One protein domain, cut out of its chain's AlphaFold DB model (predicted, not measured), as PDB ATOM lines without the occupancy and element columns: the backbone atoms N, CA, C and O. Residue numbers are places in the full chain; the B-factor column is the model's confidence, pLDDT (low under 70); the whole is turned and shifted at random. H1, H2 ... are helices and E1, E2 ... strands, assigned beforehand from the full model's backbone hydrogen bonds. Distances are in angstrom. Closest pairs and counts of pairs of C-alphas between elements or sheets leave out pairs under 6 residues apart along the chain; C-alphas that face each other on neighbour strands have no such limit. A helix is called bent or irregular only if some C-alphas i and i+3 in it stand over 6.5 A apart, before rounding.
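What this domain is: This is residues 180 to 299 of the 340 residues of an uncharacterized protein of Plasmodium falciparum (isolate 3D7) (UniProt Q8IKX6). A short helix, H6, lies in the middle, with a two-stranded hairpin, E1 and E2, packed on its residues 265 to 269 mainly through E1, the longest helix, H2, crossing it with residues 194 to 198, and H5 set about perpendicular to it near its last residue, Lys 270. H3 lies by E2, H4 runs alongside H6, H7 lies beyond one end of the hairpin, and H1 lies far out, near one end of the longest axis, with the hairpin's link at the other. The printed part has 120 residues, with seven named helices and two strands in the order H1 H2 H3 H4 H5 H6 E1 E2 H7; the sheet E1 - E2 is antiparallel and the class is mostly helix. It is compact, with a radius of gyration of the C-alphas of 14.1 A, and spans 44 by 31 by 29 A.

How they stand to each other: Strands E1, residues 274 to 278, and E2, residues 289 to 293, form a hairpin, antiparallel at 149 degrees, with N 275 and O 292 2.9 A apart and N 290 and O 277 2.8 A apart, within hydrogen-bond range. Residues 212 to 213 pair antiparallel with residues 290 to 291 of E2. The hub is H6, residues 261 to 270; its closest C-alphas to E1, Lys 269 and Glu 275, are 5.9 A apart. H2, residues 189 to 207, touches H6 with residues 194 to 198 alone, about perpendicular at 89 degrees; the closest C-alphas, Ile 194 and Leu 264, are 6.5 A apart. H5, residues 244 to 250, touches H6 about perpendicular at 86 degrees, closest at the C-alphas of Ile 248 and Lys 270, 6.7 A. H3, residues 214 to 223, only just touches H6, with 3 pairs of C-alphas within 8 A, the closest Leu 221 and Pro 261 at 6.7 A, at a steep tilt of 46 degrees, opposite ways. H4, residues 232 to 240, is close to but not clearly touching H6, closest at the C-alphas of Ile 235 and Leu 262, 8.0 A, at a shallow tilt of 6 degrees, the same way. H7, residues 295 to 299, is near H2, while H1, residues 180 to 183, is apart from H2 and H6. Every O i to N i+4 pair is within hydrogen-bond range in H3, H4, H6 and H7, against 12 of 15 in H2 and 2 of 3 in H5; H1 is too short for one.

Where its parts are: H1 begins at C-alpha 180 (16.748, 56.513, -30.180), and H7 ends at C-alpha 299 (26.874, 49.059, -33.042). H2 is 28.8 A long and irregular, with C-alphas 200 and 203 7.0 A apart. H6 measures 14.5 A, H3 14.3 A, E2 13.6 A and E1 13.2 A.

The domain as a whole: The C-alphas farthest apart, Asp 184 and Asp 282, are 43.7 A apart. The printed part has no cut and no long link. Mean pLDDT of the printed part is 74.3; residues 180 to 192, 242 to 259 and 280 to 284 are under 70.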
ATOM      1  N   LYS A 180      17.742  55.465 -29.862       43.96
ATOM      2  CA  LYS A 180      16.748  56.513 -30.180       43.96
ATOM      3  C   LYS A 180      15.907  56.093 -31.391       43.96
ATOM      4  O   LYS A 180      14.690  56.080 -31.320       43.96
ATOM      5  N   GLN A 181      16.572  55.604 -32.435       40.71
ATOM      6  CA  GLN A 181      15.933  55.261 -33.706       40.71
ATOM      7  C   GLN A 181      15.046  54.004 -33.619       40.71
ATOM      8  O   GLN A 181      13.995  53.974 -34.240       40.71
ATOM      9  N   HIS A 182      15.383  53.010 -32.787       43.09
ATOM     10  CA  HIS A 182      14.540  51.819 -32.591       43.09
ATOM     11  C   HIS A 182      13.437  52.081 -31.556       43.09
ATOM     12  O   HIS A 182      12.355  51.515 -31.674       43.09
ATOM     13  N   ASN A 183      13.668  52.966 -30.573       43.08
ATOM     14  CA  ASN A 183      12.612  53.433 -29.666       43.08
ATOM     15  C   ASN A 183      11.520  54.205 -30.410       43.08
ATOM     16  O   ASN A 183      10.353  54.065 -30.057       43.08
ATOM     17  N   ASP A 184      11.885  54.950 -31.454       38.77
ATOM     18  CA  ASP A 184      10.930  55.652 -32.315       38.77
ATOM     19  C   ASP A 184      10.134  54.682 -33.228       38.77
ATOM     20  O   ASP A 184       9.082  55.047 -33.746       38.77
ATOM     21  N   LEU A 185      10.598  53.432 -33.380       42.71
ATOM     22  CA  LEU A 185      10.020  52.384 -34.238       42.71
ATOM     23  C   LEU A 185       9.251  51.284 -33.478       42.71
ATOM     24  O   LEU A 185       8.664  50.406 -34.102       42.71
ATOM     25  N   LEU A 186       9.223  51.318 -32.142       49.18
ATOM     26  CA  LEU A 186       8.545  50.320 -31.303       49.18
ATOM     27  C   LEU A 186       7.031  50.560 -31.280       49.18
ATOM     28  O   LEU A 186       6.493  51.187 -30.368       49.18
ATOM     29  N   LEU A 187       6.347  50.065 -32.308       48.83
ATOM     30  CA  LEU A 187       4.917  50.281 -32.521       48.83
ATOM     31  C   LEU A 187       4.075  49.024 -32.222       48.83
ATOM     32  O   LEU A 187       2.848  49.121 -32.155       48.83
ATOM     33  N   SER A 188       4.700  47.852 -32.027       57.08
ATOM     34  CA  SER A 188       4.009  46.571 -31.823       57.08
ATOM     35  C   SER A 188       4.583  45.698 -30.688       57.08
ATOM     36  O   SER A 188       5.741  45.814 -30.286       57.08
ATOM     37  N   ASN A 189       3.776  44.751 -30.190       61.76
ATOM     38  CA  ASN A 189       4.217  43.724 -29.226       61.76
ATOM     39  C   ASN A 189       5.375  42.862 -29.756       61.76
ATOM     40  O   ASN A 189       6.174  42.333 -28.978       61.76
ATOM     41  N   ILE A 190       5.474  42.708 -31.075       64.04
ATOM     42  CA  ILE A 190       6.571  41.973 -31.693       64.04
ATOM     43  C   ILE A 190       7.870  42.730 -31.572       64.04
ATOM     44  O   ILE A 190       8.866  42.111 -31.222       64.04
ATOM     45  N   ASP A 191       7.853  44.047 -31.765       61.05
ATOM     46  CA  ASP A 191       9.054  44.875 -31.643       61.05
ATOM     47  C   ASP A 191       9.639  44.778 -30.223       61.05
ATOM     48  O   ASP A 191      10.854  44.726 -30.020       61.05
ATOM     49  N   HIS A 192       8.772  44.646 -29.216       65.42
ATOM     50  CA  HIS A 192       9.188  44.347 -27.847       65.42
ATOM     51  C   HIS A 192       9.750  42.930 -27.685       65.42
ATOM     52  O   HIS A 192      10.785  42.757 -27.035       65.42
ATOM     53  N   THR A 193       9.089  41.923 -28.261       73.27
ATOM     54  CA  THR A 193       9.523  40.520 -28.182       73.27
ATOM     55  C   THR A 193      10.881  40.325 -28.856       73.27
ATOM     56  O   THR A 193      11.791  39.762 -28.245       73.27
ATOM     57  N   ILE A 194      11.059  40.845 -30.074       75.87
ATOM     58  CA  ILE A 194      12.325  40.757 -30.804       75.87
ATOM     59  C   ILE A 194      13.433  41.489 -30.058       75.87
ATOM     60  O   ILE A 194      14.530  40.961 -29.924       75.87
ATOM     61  N   ARG A 195      13.146  42.648 -29.461       72.35
ATOM     62  CA  ARG A 195      14.121  43.365 -28.637       72.35
ATOM     63  C   ARG A 195      14.555  42.557 -27.417       72.35
ATOM     64  O   ARG A 195      15.749  42.473 -27.137       72.35
ATOM     65  N   GLY A 196      13.607  41.953 -26.698       79.74
ATOM     66  CA  GLY A 196      13.912  41.057 -25.581       79.74
ATOM     67  C   GLY A 196      14.793  39.886 -26.020       79.74
ATOM     68  O   GLY A 196      15.763  39.556 -25.339       79.74
ATOM     69  N   PHE A 197      14.510  39.324 -27.196       85.95
ATOM     70  CA  PHE A 197      15.314  38.272 -27.806       85.95
ATOM     71  C   PHE A 197      16.735  38.741 -28.170       85.95
ATOM     72  O   PHE A 197      17.700  38.065 -27.829       85.95
ATOM     73  N   LEU A 198      16.903  39.921 -28.773       86.87
ATOM     74  CA  LEU A 198      18.224  40.476 -29.097       86.87
ATOM     75  C   LEU A 198      19.064  40.742 -27.839       86.87
ATOM     76  O   LEU A 198      20.244  40.400 -27.807       86.87
ATOM     77  N   ILE A 199      18.453  41.281 -26.776       85.76
ATOM     78  CA  ILE A 199      19.117  41.469 -25.475       85.76
ATOM     79  C   ILE A 199      19.530  40.117 -24.883       85.76
ATOM     80  O   ILE A 199      20.636  39.978 -24.363       85.76
ATOM     81  N   TYR A 200      18.658  39.112 -24.992       87.53
ATOM     82  CA  TYR A 200      18.940  37.756 -24.531       87.53
ATOM     83  C   TYR A 200      20.163  37.143 -25.226       87.53
ATOM     84  O   TYR A 200      20.894  36.403 -24.576       87.53
ATOM     85  N   LEU A 201      20.440  37.484 -26.491       91.16
ATOM     86  CA  LEU A 201      21.602  36.982 -27.238       91.16
ATOM     87  C   LEU A 201      22.949  37.585 -26.803       91.16
ATOM     88  O   LEU A 201      23.981  36.949 -27.018       91.16
ATOM     89  N   ILE A 202      22.969  38.766 -26.175       89.65
ATOM     90  CA  ILE A 202      24.206  39.479 -25.794       89.65
ATOM     91  C   ILE A 202      25.201  38.589 -25.025       89.65
ATOM     92  O   ILE A 202      26.341  38.454 -25.475       89.65
ATOM     93  N   PRO A 203      24.832  37.958 -23.890       87.34
ATOM     94  CA  PRO A 203      25.774  37.129 -23.143       87.34
ATOM     95  C   PRO A 203      26.237  35.905 -23.944       87.34
ATOM     96  O   PRO A 203      27.385  35.496 -23.805       87.34
ATOM     97  N   PHE A 204      25.386  35.338 -24.807       91.25
ATOM     98  CA  PHE A 204      25.769  34.197 -25.639       91.25
ATOM     99  C   PHE A 204      26.840  34.575 -26.652       91.25
ATOM    100  O   PHE A 204      27.826  33.854 -26.783       91.25
ATOM    101  N   PHE A 205      26.685  35.704 -27.347       92.43
ATOM    102  CA  PHE A 205      27.694  36.126 -28.310       92.43
ATOM    103  C   PHE A 205      29.042  36.378 -27.652       92.43
ATOM    104  O   PHE A 205      30.053  35.954 -28.203       92.43
ATOM    105  N   ASN A 206      29.082  36.951 -26.451       87.83
ATOM    106  CA  ASN A 206      30.367  37.143 -25.790       87.83
ATOM    107  C   ASN A 206      30.996  35.819 -25.320       87.83
ATOM    108  O   ASN A 206      32.183  35.603 -25.551       87.83
ATOM    109  N   VAL A 207      30.213  34.897 -24.741       87.29
ATOM    110  CA  VAL A 207      30.716  33.582 -24.281       87.29
ATOM    111  C   VAL A 207      31.237  32.724 -25.430       87.29
ATOM    112  O   VAL A 207      32.235  32.027 -25.283       87.29
ATOM    113  N   PHE A 208      30.561  32.762 -26.577       89.48
ATOM    114  CA  PHE A 208      30.914  31.964 -27.749       89.48
ATOM    115  C   PHE A 208      31.762  32.738 -28.767       89.48
ATOM    116  O   PHE A 208      31.809  32.355 -29.934       89.48
ATOM    117  N   HIS A 209      32.416  33.830 -28.356       88.86
ATOM    118  CA  HIS A 209      33.298  34.638 -29.207       88.86
ATOM    119  C   HIS A 209      32.672  34.994 -30.570       88.86
ATOM    120  O   HIS A 209      33.254  34.768 -31.630       88.86
ATOM    121  N   ASN A 210      31.452  35.536 -30.529       90.29
ATOM    122  CA  ASN A 210      30.612  35.925 -31.665       90.29
ATOM    123  C   ASN A 210      30.193  34.776 -32.593       90.29
ATOM    124  O   ASN A 210      29.757  35.027 -33.713       90.29
ATOM    125  N   LYS A 211      30.277  33.524 -32.135       91.91
ATOM    126  CA  LYS A 211      29.940  32.345 -32.936       91.91
ATOM    127  C   LYS A 211      29.130  31.328 -32.134       91.91
ATOM    128  O   LYS A 211      29.639  30.322 -31.648       91.91
ATOM    129  N   LEU A 212      27.837  31.605 -31.999       93.64
ATOM    130  CA  LEU A 212      26.904  30.837 -31.176       93.64
ATOM    131  C   LEU A 212      26.395  29.590 -31.920       93.64
ATOM    132  O   LEU A 212      25.734  29.749 -32.946       93.64
ATOM    133  N   PRO A 213      26.618  28.360 -31.419       92.94
ATOM    134  CA  PRO A 213      26.032  27.163 -32.019       92.94
ATOM    135  C   PRO A 213      24.497  27.209 -31.983       92.94
ATOM    136  O   PRO A 213      23.891  27.407 -30.925       92.94
ATOM    137  N   LEU A 214      23.851  27.007 -33.133       91.69
ATOM    138  CA  LEU A 214      22.393  27.089 -33.250       91.69
ATOM    139  C   LEU A 214      21.689  26.019 -32.404       91.69
ATOM    140  O   LEU A 214      20.697  26.306 -31.733       91.69
ATOM    141  N   ASN A 215      22.216  24.793 -32.410       89.16
ATOM    142  CA  ASN A 215      21.721  23.689 -31.584       89.16
ATOM    143  C   ASN A 215      21.697  24.059 -30.087       89.16
ATOM    144  O   ASN A 215      20.730  23.751 -29.390       89.16
ATOM    145  N   TYR A 216      22.724  24.764 -29.609       91.46
ATOM    146  CA  TYR A 216      22.837  25.217 -28.232       91.46
ATOM    147  C   TYR A 216      21.819  26.313 -27.916       91.46
ATOM    148  O   TYR A 216      21.140  26.224 -26.894       91.46
ATOM    149  N   LEU A 217      21.643  27.303 -28.799       92.60
ATOM    150  CA  LEU A 217      20.615  28.331 -28.612       92.60
ATOM    151  C   LEU A 217      19.212  27.713 -28.536       92.60
ATOM    152  O   LEU A 217      18.451  28.017 -27.619       92.60
ATOM    153  N   LEU A 218      18.878  26.803 -29.456       90.56
ATOM    154  CA  LEU A 218      17.588  26.106 -29.456       90.56
ATOM    155  C   LEU A 218      17.386  25.271 -28.184       90.56
ATOM    156  O   LEU A 218      16.287  25.241 -27.630       90.56
ATOM    157  N   TYR A 219      18.445  24.627 -27.689       89.96
ATOM    158  CA  TYR A 219      18.419  23.903 -26.420       89.96
ATOM    159  C   TYR A 219      18.132  24.832 -25.227       89.96
ATOM    160  O   TYR A 219      17.285  24.509 -24.395       89.96
ATOM    161  N   GLN A 220      18.774  26.001 -25.165       90.10
ATOM    162  CA  GLN A 220      18.558  26.981 -24.094       90.10
ATOM    163  C   GLN A 220      17.152  27.590 -24.134       90.10
ATOM    164  O   GLN A 220      16.506  27.720 -23.092       90.10
ATOM    165  N   LEU A 221      16.634  27.881 -25.329       89.28
ATOM    166  CA  LEU A 221      15.256  28.345 -25.511       89.28
ATOM    167  C   LEU A 221      14.244  27.281 -25.065       89.28
ATOM    168  O   LEU A 221      13.274  27.608 -24.384       89.28
ATOM    169  N   ASN A 222      14.514  26.003 -25.345       87.44
ATOM    170  CA  ASN A 222      13.681  24.896 -24.879       87.44
ATOM    171  C   ASN A 222      13.682  24.773 -23.342       87.44
ATOM    172  O   ASN A 222      12.621  24.596 -22.747       87.44
ATOM    173  N   ILE A 223      14.836  24.941 -22.679       85.84
ATOM    174  CA  ILE A 223      14.911  24.996 -21.203       85.84
ATOM    175  C   ILE A 223      14.081  26.161 -20.650       85.84
ATOM    176  O   ILE A 223      13.421  26.013 -19.622       85.84
ATOM    177  N   ALA A 224      14.084  27.304 -21.337       81.10
ATOM    178  CA  ALA A 224      13.272  28.463 -20.977       81.10
ATOM    179  C   ALA A 224      11.765  28.279 -21.263       81.10
ATOM    180  O   ALA A 224      10.977  29.172 -20.961       81.10
ATOM    181  N   GLY A 225      11.347  27.129 -21.808       82.12
ATOM    182  CA  GLY A 225       9.951  26.803 -22.105       82.12
ATOM    183  C   GLY A 225       9.511  27.130 -23.533       82.12
ATOM    184  O   GLY A 225       8.350  26.903 -23.874       82.12
ATOM    185  N   HIS A 226      10.413  27.614 -24.389       82.90
ATOM    186  CA  HIS A 226      10.131  27.903 -25.791       82.90
ATOM    187  C   HIS A 226      10.585  26.725 -26.662       82.90
ATOM    188  O   HIS A 226      11.750  26.612 -27.047       82.90
ATOM    189  N   LYS A 227       9.658  25.810 -26.960       80.27
ATOM    190  CA  LYS A 227       9.928  24.609 -27.757       80.27
ATOM    191  C   LYS A 227       9.624  24.857 -29.237       80.27
ATOM    192  O   LYS A 227       8.570  25.382 -29.568       80.27
ATOM    193  N   THR A 228      10.528  24.436 -30.118       80.01
ATOM    194  CA  THR A 228      10.266  24.363 -31.565       80.01
ATOM    195  C   THR A 228       9.508  23.077 -31.904       80.01
ATOM    196  O   THR A 228       9.830  22.015 -31.359       80.01
ATOM    197  N   LEU A 229       8.505  23.155 -32.783       80.87
ATOM    198  CA  LEU A 229       7.804  21.973 -33.305       80.87
ATOM    199  C   LEU A 229       8.462  21.424 -34.579       80.87
ATOM    200  O   LEU A 229       8.160  20.304 -34.989       80.87
ATOM    201  N   LYS A 230       9.366  22.193 -35.192       81.44
ATOM    202  CA  LYS A 230      10.057  21.829 -36.433       81.44
ATOM    203  C   LYS A 230      11.100  20.740 -36.190       81.44
ATOM    204  O   LYS A 230      11.821  20.767 -35.188       81.44
ATOM    205  N   THR A 231      11.192  19.796 -37.126       83.56
ATOM    206  CA  THR A 231      12.230  18.757 -37.104       83.56
ATOM    207  C   THR A 231      13.606  19.355 -37.394       83.56
ATOM    208  O   THR A 231      13.723  20.505 -37.825       83.56
ATOM    209  N   LYS A 232      14.677  18.592 -37.146       82.87
ATOM    210  CA  LYS A 232      16.031  19.082 -37.428       82.87
ATOM    211  C   LYS A 232      16.208  19.355 -38.921       82.87
ATOM    212  O   LYS A 232      16.757  20.383 -39.303       82.87
ATOM    213  N   GLU A 233      15.682  18.458 -39.741       81.28
ATOM    214  CA  GLU A 233      15.695  18.518 -41.194       81.28
ATOM    215  C   GLU A 233      14.933  19.753 -41.697       81.28
ATOM    216  O   GLU A 233      15.421  20.464 -42.577       81.28
ATOM    217  N   ASP A 234      13.785  20.074 -41.087       82.95
ATOM    218  CA  ASP A 234      13.023  21.286 -41.412       82.95
ATOM    219  C   ASP A 234      13.810  22.558 -41.085       82.95
ATOM    220  O   ASP A 234      13.816  23.501 -41.874       82.95
ATOM    221  N   ILE A 235      14.492  22.591 -39.936       84.62
ATOM    222  CA  ILE A 235      15.317  23.736 -39.526       84.62
ATOM    223  C   ILE A 235      16.461  23.950 -40.522       84.62
ATOM    224  O   ILE A 235      16.649  25.072 -40.993       84.62
ATOM    225  N   ILE A 236      17.188  22.883 -40.878       81.96
ATOM    226  CA  ILE A 236      18.287  22.937 -41.856       81.96
ATOM    227  C   ILE A 236      17.762  23.444 -43.194       81.96
ATOM    228  O   ILE A 236      18.320  24.385 -43.762       81.96
ATOM    229  N   LYS A 237      16.655  22.873 -43.680       81.04
ATOM    230  CA  LYS A 237      16.040  23.270 -44.946       81.04
ATOM    231  C   LYS A 237      15.656  24.742 -44.942       81.04
ATOM    232  O   LYS A 237      15.930  25.426 -45.920       81.04
ATOM    233  N   ILE A 238      15.056  25.238 -43.860       80.23
ATOM    234  CA  ILE A 238      14.709  26.656 -43.736       80.23
ATOM    235  C   ILE A 238      15.986  27.489 -43.825       80.23
ATOM    236  O   ILE A 238      16.122  28.257 -44.765       80.23
ATOM    237  N   ILE A 239      16.950  27.282 -42.931       80.66
ATOM    238  CA  ILE A 239      18.142  28.134 -42.786       80.66
ATOM    239  C   ILE A 239      19.032  28.157 -44.034       80.66
ATOM    240  O   ILE A 239      19.594  29.198 -44.365       80.66
ATOM    241  N   THR A 240      19.145  27.027 -44.730       76.50
ATOM    242  CA  THR A 240      19.950  26.896 -45.958       76.50
ATOM    243  C   THR A 240      19.230  27.372 -47.213       76.50
ATOM    244  O   THR A 240      19.855  27.475 -48.267       76.50
ATOM    245  N   THR A 241      17.930  27.672 -47.132       73.03
ATOM    246  CA  THR A 241      17.165  28.146 -48.284       73.03
ATOM    247  C   THR A 241      17.772  29.468 -48.779       73.03
ATOM    248  O   THR A 241      17.740  30.457 -48.049       73.03
ATOM    249  N   PRO A 242      18.282  29.552 -50.026       61.87
ATOM    250  CA  PRO A 242      18.889  30.780 -50.557       61.87
ATOM    251  C   PRO A 242      17.903  31.948 -50.579       61.87
ATOM    252  O   PRO A 242      18.263  33.110 -50.401       61.87
ATOM    253  N   THR A 243      16.623  31.619 -50.750       56.55
ATOM    254  CA  THR A 243      15.516  32.559 -50.687       56.55
ATOM    255  C   THR A 243      15.095  32.869 -49.261       56.55
ATOM    256  O   THR A 243      14.020  33.409 -49.101       56.55
ATOM    257  N   LEU A 244      15.863  32.580 -48.203       56.27
ATOM    258  CA  LEU A 244      15.484  33.052 -46.867       56.27
ATOM    259  C   LEU A 244      15.309  34.581 -46.891       56.27
ATOM    260  O   LEU A 244      14.336  35.102 -46.369       56.27
ATOM    261  N   HIS A 245      16.168  35.301 -47.619       49.12
ATOM    262  CA  HIS A 245      16.034  36.749 -47.785       49.12
ATOM    263  C   HIS A 245      14.743  37.175 -48.496       49.12
ATOM    264  O   HIS A 245      14.080  38.096 -48.035       49.12
ATOM    265  N   SER A 246      14.330  36.486 -49.561       39.87
ATOM    266  CA  SER A 246      13.107  36.821 -50.305       39.87
ATOM    267  C   SER A 246      11.836  36.224 -49.685       39.87
ATOM    268  O   SER A 246      10.791  36.861 -49.666       39.87
ATOM    269  N   ASN A 247      11.912  35.037 -49.097       38.74
ATOM    270  CA  ASN A 247      10.801  34.343 -48.461       38.74
ATOM    271  C   ASN A 247      10.517  34.843 -47.052       38.74
ATOM    272  O   ASN A 247       9.445  34.537 -46.573       38.74
ATOM    273  N   ILE A 248      11.385  35.598 -46.374       44.93
ATOM    274  CA  ILE A 248      10.964  36.292 -45.142       44.93
ATOM    275  C   ILE A 248      10.226  37.609 -45.469       44.93
ATOM    276  O   ILE A 248       9.419  38.093 -44.677       44.93
ATOM    277  N   VAL A 249      10.468  38.191 -46.648       37.86
ATOM    278  CA  VAL A 249       9.681  39.325 -47.164       37.86
ATOM    279  C   VAL A 249       8.305  38.852 -47.663       37.86
ATOM    280  O   VAL A 249       7.330  39.577 -47.526       37.86
ATOM    281  N   TYR A 250       8.198  37.616 -48.174       35.76
ATOM    282  CA  TYR A 250       6.935  37.048 -48.681       35.76
ATOM    283  C   TYR A 250       6.204  36.083 -47.735       35.76
ATOM    284  O   TYR A 250       4.978  35.986 -47.801       35.76
ATOM    285  N   ASN A 251       6.902  35.375 -46.843       37.45
ATOM    286  CA  ASN A 251       6.241  34.729 -45.720       37.45
ATOM    287  C   ASN A 251       5.902  35.846 -44.757       37.45
ATOM    288  O   ASN A 251       6.763  36.330 -44.023       37.45
ATOM    289  N   ASN A 252       4.627  36.211 -44.778       40.36
ATOM    290  CA  ASN A 252       3.939  36.823 -43.663       40.36
ATOM    291  C   ASN A 252       4.249  35.996 -42.405       40.36
ATOM    292  O   ASN A 252       3.441  35.170 -41.995       40.36
ATOM    293  N   ILE A 253       5.384  36.228 -41.746       47.90
ATOM    294  CA  ILE A 253       5.349  36.259 -40.295       47.90
ATOM    295  C   ILE A 253       4.526  37.513 -40.034       47.90
ATOM    296  O   ILE A 253       5.056  38.615 -39.888       47.90
ATOM    297  N   SER A 254       3.201  37.359 -40.131       43.53
ATOM    298  CA  SER A 254       2.282  38.403 -39.733       43.53
ATOM    299  C   SER A 254       2.632  38.744 -38.299       43.53
ATOM    300  O   SER A 254       3.189  37.919 -37.564       43.53
ATOM    301  N   CYS A 255       2.248  39.931 -37.848       45.66
ATOM    302  CA  CYS A 255       2.501  40.322 -36.473       45.66
ATOM    303  C   CYS A 255       1.844  39.403 -35.401       45.66
ATOM    304  O   CYS A 255       1.921  39.674 -34.205       45.66
ATOM    305  N   ASN A 256       1.199  38.316 -35.823       48.70
ATOM    306  CA  ASN A 256       0.556  37.304 -35.003       48.70
ATOM    307  C   ASN A 256       1.256  35.926 -35.054       48.70
ATOM    308  O   ASN A 256       0.812  35.018 -34.357       48.70
ATOM    309  N   ASP A 257       2.313  35.750 -35.858       55.34
ATOM    310  CA  ASP A 257       2.831  34.418 -36.215       55.34
ATOM    311  C   ASP A 257       4.166  34.043 -35.559       55.34
ATOM    312  O   ASP A 257       4.612  32.909 -35.726       55.34
ATOM    313  N   ILE A 258       4.798  34.939 -34.788       62.26
ATOM    314  CA  ILE A 258       5.977  34.578 -33.983       62.26
ATOM    315  C   ILE A 258       5.511  33.704 -32.816       62.26
ATOM    316  O   ILE A 258       5.215  34.192 -31.725       62.26
ATOM    317  N   ASN A 259       5.430  32.404 -33.073       67.41
ATOM    318  CA  ASN A 259       4.938  31.411 -32.126       67.41
ATOM    319  C   ASN A 259       6.058  30.479 -31.657       67.41
ATOM    320  O   ASN A 259       5.944  29.873 -30.590       67.41
ATOM    321  N   GLU A 260       7.156  30.385 -32.414       76.04
ATOM    322  CA  GLU A 260       8.251  29.464 -32.135       76.04
ATOM    323  C   GLU A 260       9.612  30.173 -31.989       76.04
ATOM    324  O   GLU A 260       9.862  31.210 -32.608       76.04
ATOM    325  N   PRO A 261      10.554  29.591 -31.217       82.00
ATOM    326  CA  PRO A 261      11.937  30.072 -31.111       82.00
ATOM    327  C   PRO A 261      12.607  30.377 -32.450       82.00
ATOM    328  O   PRO A 261      13.374  31.331 -32.567       82.00
ATOM    329  N   LEU A 262      12.344  29.537 -33.454       86.34
ATOM    330  CA  LEU A 262      12.966  29.669 -34.762       86.34
ATOM    331  C   LEU A 262      12.473  30.923 -35.489       86.34
ATOM    332  O   LEU A 262      13.267  31.552 -36.182       86.34
ATOM    333  N   ASP A 263      11.218  31.325 -35.287       80.23
ATOM    334  CA  ASP A 263      10.652  32.521 -35.913       80.23
ATOM    335  C   ASP A 263      11.376  33.777 -35.419       80.23
ATOM    336  O   ASP A 263      11.715  34.642 -36.220       80.23
ATOM    337  N   LEU A 264      11.717  33.838 -34.125       83.96
ATOM    338  CA  LEU A 264      12.525  34.926 -33.559       83.96
ATOM    339  C   LEU A 264      13.928  34.982 -34.164       83.96
ATOM    340  O   LEU A 264      14.417  36.067 -34.477       83.96
ATOM    341  N   ILE A 265      14.569  33.826 -34.355       89.05
ATOM    342  CA  ILE A 265      15.898  33.738 -34.978       89.05
ATOM    343  C   ILE A 265      15.817  34.212 -36.437       89.05
ATOM    344  O   ILE A 265      16.588  35.068 -36.866       89.05
ATOM    345  N   ILE A 266      14.854  33.702 -37.203       83.57
ATOM    346  CA  ILE A 266      14.639  34.087 -38.603       83.57
ATOM    347  C   ILE A 266      14.344  35.586 -38.709       83.57
ATOM    348  O   ILE A 266      14.908  36.270 -39.562       83.57
ATOM    349  N   TYR A 267      13.510  36.114 -37.815       77.87
ATOM    350  CA  TYR A 267      13.154  37.526 -37.787       77.87
ATOM    351  C   TYR A 267      14.347  38.412 -37.406       77.87
ATOM    352  O   TYR A 267      14.586  39.427 -38.055       77.87
ATOM    353  N   ALA A 268      15.181  37.996 -36.447       83.95
ATOM    354  CA  ALA A 268      16.437  38.683 -36.135       83.95
ATOM    355  C   ALA A 268      17.385  38.731 -37.346       83.95
ATOM    356  O   ALA A 268      18.067  39.739 -37.550       83.95
ATOM    357  N   LYS A 269      17.403  37.678 -38.182       82.94
ATOM    358  CA  LYS A 269      18.132  37.700 -39.458       82.94
ATOM    359  C   LYS A 269      17.477  38.623 -40.490       82.94
ATOM    360  O   LYS A 269      18.210  39.311 -41.193       82.94
ATOM    361  N   LYS A 270      16.137  38.683 -40.575       75.40
ATOM    362  CA  LYS A 270      15.408  39.645 -41.441       75.40
ATOM    363  C   LYS A 270      15.808  41.084 -41.122       75.40
ATOM    364  O   LYS A 270      16.050  41.877 -42.021       75.40
ATOM    365  N   LEU A 271      15.908  41.394 -39.834       73.82
ATOM    366  CA  LEU A 271      16.298  42.706 -39.325       73.82
ATOM    367  C   LEU A 271      17.815  42.959 -39.379       73.82
ATOM    368  O   LEU A 271      18.283  43.979 -38.878       73.82
ATOM    369  N   SER A 272      18.594  42.049 -39.970       79.05
ATOM    370  CA  SER A 272      20.045  42.179 -40.131       79.05
ATOM    371  C   SER A 272      20.817  42.310 -38.816       79.05
ATOM    372  O   SER A 272      21.898  42.888 -38.808       79.05
ATOM    373  N   TYR A 273      20.305  41.778 -37.702       80.26
ATOM    374  CA  TYR A 273      21.052  41.703 -36.436       80.26
ATOM    375  C   TYR A 273      21.961  40.479 -36.363       80.26
ATOM    376  O   TYR A 273      22.986  40.494 -35.684       80.26
ATOM    377  N   ILE A 274      21.579  39.405 -37.049       89.96
ATOM    378  CA  ILE A 274      22.335  38.160 -37.045       89.96
ATOM    379  C   ILE A 274      22.511  37.609 -38.453       89.96
ATOM    380  O   ILE A 274      21.694  37.826 -39.350       89.96
ATOM    381  N   GLU A 275      23.553  36.812 -38.617       87.83
ATOM    382  CA  GLU A 275      23.779  35.992 -39.794       87.83
ATOM    383  C   GLU A 275      23.926  34.524 -39.413       87.83
ATOM    384  O   GLU A 275      24.263  34.181 -38.280       87.83
ATOM    385  N   PHE A 276      23.645  33.654 -40.380       88.51
ATOM    386  CA  PHE A 276      23.935  32.236 -40.256       88.51
ATOM    387  C   PHE A 276      25.295  31.972 -40.883       88.51
ATOM    388  O   PHE A 276      25.536  32.373 -42.020       88.51
ATOM    389  N   SER A 277      26.152  31.278 -40.148       86.75
ATOM    390  CA  SER A 277      27.379  30.694 -40.674       86.75
ATOM    391  C   SER A 277      27.218  29.180 -40.703       86.75
ATOM    392  O   SER A 277      26.694  28.590 -39.754       86.75
ATOM    393  N   ASN A 278      27.639  28.562 -41.802       83.17
ATOM    394  CA  ASN A 278      27.644  27.119 -41.951       83.17
ATOM    395  C   ASN A 278      29.089  26.635 -42.096       83.17
ATOM    396  O   ASN A 278      29.755  26.954 -43.077       83.17
ATOM    397  N   GLU A 279      29.547  25.853 -41.125       77.60
ATOM    398  CA  GLU A 279      30.842  25.168 -41.156       77.60
ATOM    399  C   GLU A 279      30.667  23.644 -41.119       77.60
ATOM    400  O   GLU A 279      31.515  22.907 -40.612       77.60
ATOM    401  N   GLN A 280      29.534  23.158 -41.629       65.46
ATOM    402  CA  GLN A 280      29.259  21.736 -41.756       65.46
ATOM    403  C   GLN A 280      30.297  21.034 -42.639       65.46
ATOM    404  O   GLN A 280      30.523  21.401 -43.791       65.46
ATOM    405  N   TYR A 281      30.825  19.932 -42.110       60.86
ATOM    406  CA  TYR A 281      31.392  18.843 -42.907       60.86
ATOM    407  C   TYR A 281      30.325  17.797 -43.288       60.86
ATOM    408  O   TYR A 281      30.555  16.997 -44.190       60.86
ATOM    409  N   ASP A 282      29.173  17.798 -42.602       64.66
ATOM    410  CA  ASP A 282      28.047  16.877 -42.795       64.66
ATOM    411  C   ASP A 282      26.752  17.672 -43.011       64.66
ATOM    412  O   ASP A 282      26.304  18.394 -42.117       64.66
ATOM    413  N   GLU A 283      26.158  17.529 -44.197       60.77
ATOM    414  CA  GLU A 283      24.976  18.270 -44.655       60.77
ATOM    415  C   GLU A 283      23.728  18.019 -43.785       60.77
ATOM    416  O   GLU A 283      22.826  18.857 -43.741       60.77
ATOM    417  N   ASN A 284      23.685  16.912 -43.033       62.83
ATOM    418  CA  ASN A 284      22.503  16.504 -42.267       62.83
ATOM    419  C   ASN A 284      22.546  16.872 -40.774       62.83
ATOM    420  O   ASN A 284      21.574  16.622 -40.056       62.83
ATOM    421  N   SER A 285      23.639  17.459 -40.274       70.90
ATOM    422  CA  SER A 285      23.765  17.786 -38.846       70.90
ATOM    423  C   SER A 285      23.597  19.275 -38.553       70.90
ATOM    424  O   SER A 285      24.309  20.106 -39.106       70.90
ATOM    425  N   ILE A 286      22.749  19.636 -37.582       78.27
ATOM    426  CA  ILE A 286      22.653  21.030 -37.102       78.27
ATOM    427  C   ILE A 286      23.966  21.504 -36.442       78.27
ATOM    428  O   ILE A 286      24.187  22.703 -36.297       78.27
ATOM    429  N   ASP A 287      24.863  20.589 -36.069       77.43
ATOM    430  CA  ASP A 287      26.043  20.895 -35.254       77.43
ATOM    431  C   ASP A 287      27.069  21.814 -35.944       77.43
ATOM    432  O   ASP A 287      27.897  22.410 -35.258       77.43
ATOM    433  N   GLY A 288      26.998  21.977 -37.272       81.77
ATOM    434  CA  GLY A 288      27.829  22.920 -38.034       81.77
ATOM    435  C   GLY A 288      27.199  24.297 -38.276       81.77
ATOM    436  O   GLY A 288      27.834  25.144 -38.902       81.77
ATOM    437  N   PHE A 289      25.969  24.539 -37.808       88.62
ATOM    438  CA  PHE A 289      25.305  25.833 -37.966       88.62
ATOM    439  C   PHE A 289      25.545  26.745 -36.771       88.62
ATOM    440  O   PHE A 289      25.259  26.406 -35.618       88.62
ATOM    441  N   TYR A 290      25.974  27.962 -37.080       91.30
ATOM    442  CA  TYR A 290      26.236  29.011 -36.114       91.30
ATOM    443  C   TYR A 290      25.412  30.252 -36.425       91.30
ATOM    444  O   TYR A 290      25.092  30.549 -37.575       91.30
ATOM    445  N   ILE A 291      25.112  31.000 -35.373       93.05
ATOM    446  CA  ILE A 291      24.604  32.360 -35.444       93.05
ATOM    447  C   ILE A 291      25.756  33.296 -35.091       93.05
ATOM    448  O   ILE A 291      26.416  33.113 -34.064       93.05
ATOM    449  N   ILE A 292      25.971  34.306 -35.926       92.96
ATOM    450  CA  ILE A 292      26.966  35.356 -35.705       92.96
ATOM    451  C   ILE A 292      26.265  36.720 -35.614       92.96
ATOM    452  O   ILE A 292      25.283  36.939 -36.330       92.96
ATOM    453  N   PRO A 293      26.713  37.637 -34.742       91.70
ATOM    454  CA  PRO A 293      26.192  38.994 -34.704       91.70
ATOM    455  C   PRO A 293      26.725  39.784 -35.902       91.70
ATOM    456  O   PRO A 293      27.900  39.678 -36.256       91.70
ATOM    457  N   THR A 294      25.874  40.602 -36.511       85.14
ATOM    458  CA  THR A 294      26.301  41.542 -37.555       85.14
ATOM    459  C   THR A 294      26.909  42.805 -36.944       85.14
ATOM    460  O   THR A 294      26.801  43.058 -35.740       85.14
ATOM    461  N   LEU A 295      27.482  43.658 -37.797       78.86
ATOM    462  CA  LEU A 295      27.893  45.009 -37.404       78.86
ATOM    463  C   LEU A 295      26.738  45.788 -36.773       78.86
ATOM    464  O   LEU A 295      26.947  46.438 -35.757       78.86
ATOM    465  N   ARG A 296      25.519  45.674 -37.323       76.76
ATOM    466  CA  ARG A 296      24.329  46.322 -36.761       76.76
ATOM    467  C   ARG A 296      24.186  45.959 -35.288       76.76
ATOM    468  O   ARG A 296      24.218  46.842 -34.449       76.76
ATOM    469  N   PHE A 297      24.142  44.671 -34.955       82.26
ATOM    470  CA  PHE A 297      24.037  44.230 -33.562       82.26
ATOM    471  C   PHE A 297      25.136  44.816 -32.664       82.26
ATOM    472  O   PHE A 297      24.839  45.328 -31.587       82.26
ATOM    473  N   GLN A 298      26.390  44.801 -33.120       80.93
ATOM    474  CA  GLN A 298      27.523  45.326 -32.353       80.93
ATOM    475  C   GLN A 298      27.437  46.841 -32.120       80.93
ATOM    476  O   GLN A 298      27.685  47.289 -31.004       80.93
ATOM    477  N   TYR A 299      27.056  47.610 -33.142       73.82
ATOM    478  CA  TYR A 299      26.874  49.059 -33.042       73.82
ATOM    479  C   TYR A 299      25.634  49.437 -32.235       73.82
ATOM    480  O   TYR A 299      25.628  50.465 -31.558       73.82
TER     481      TYR A 299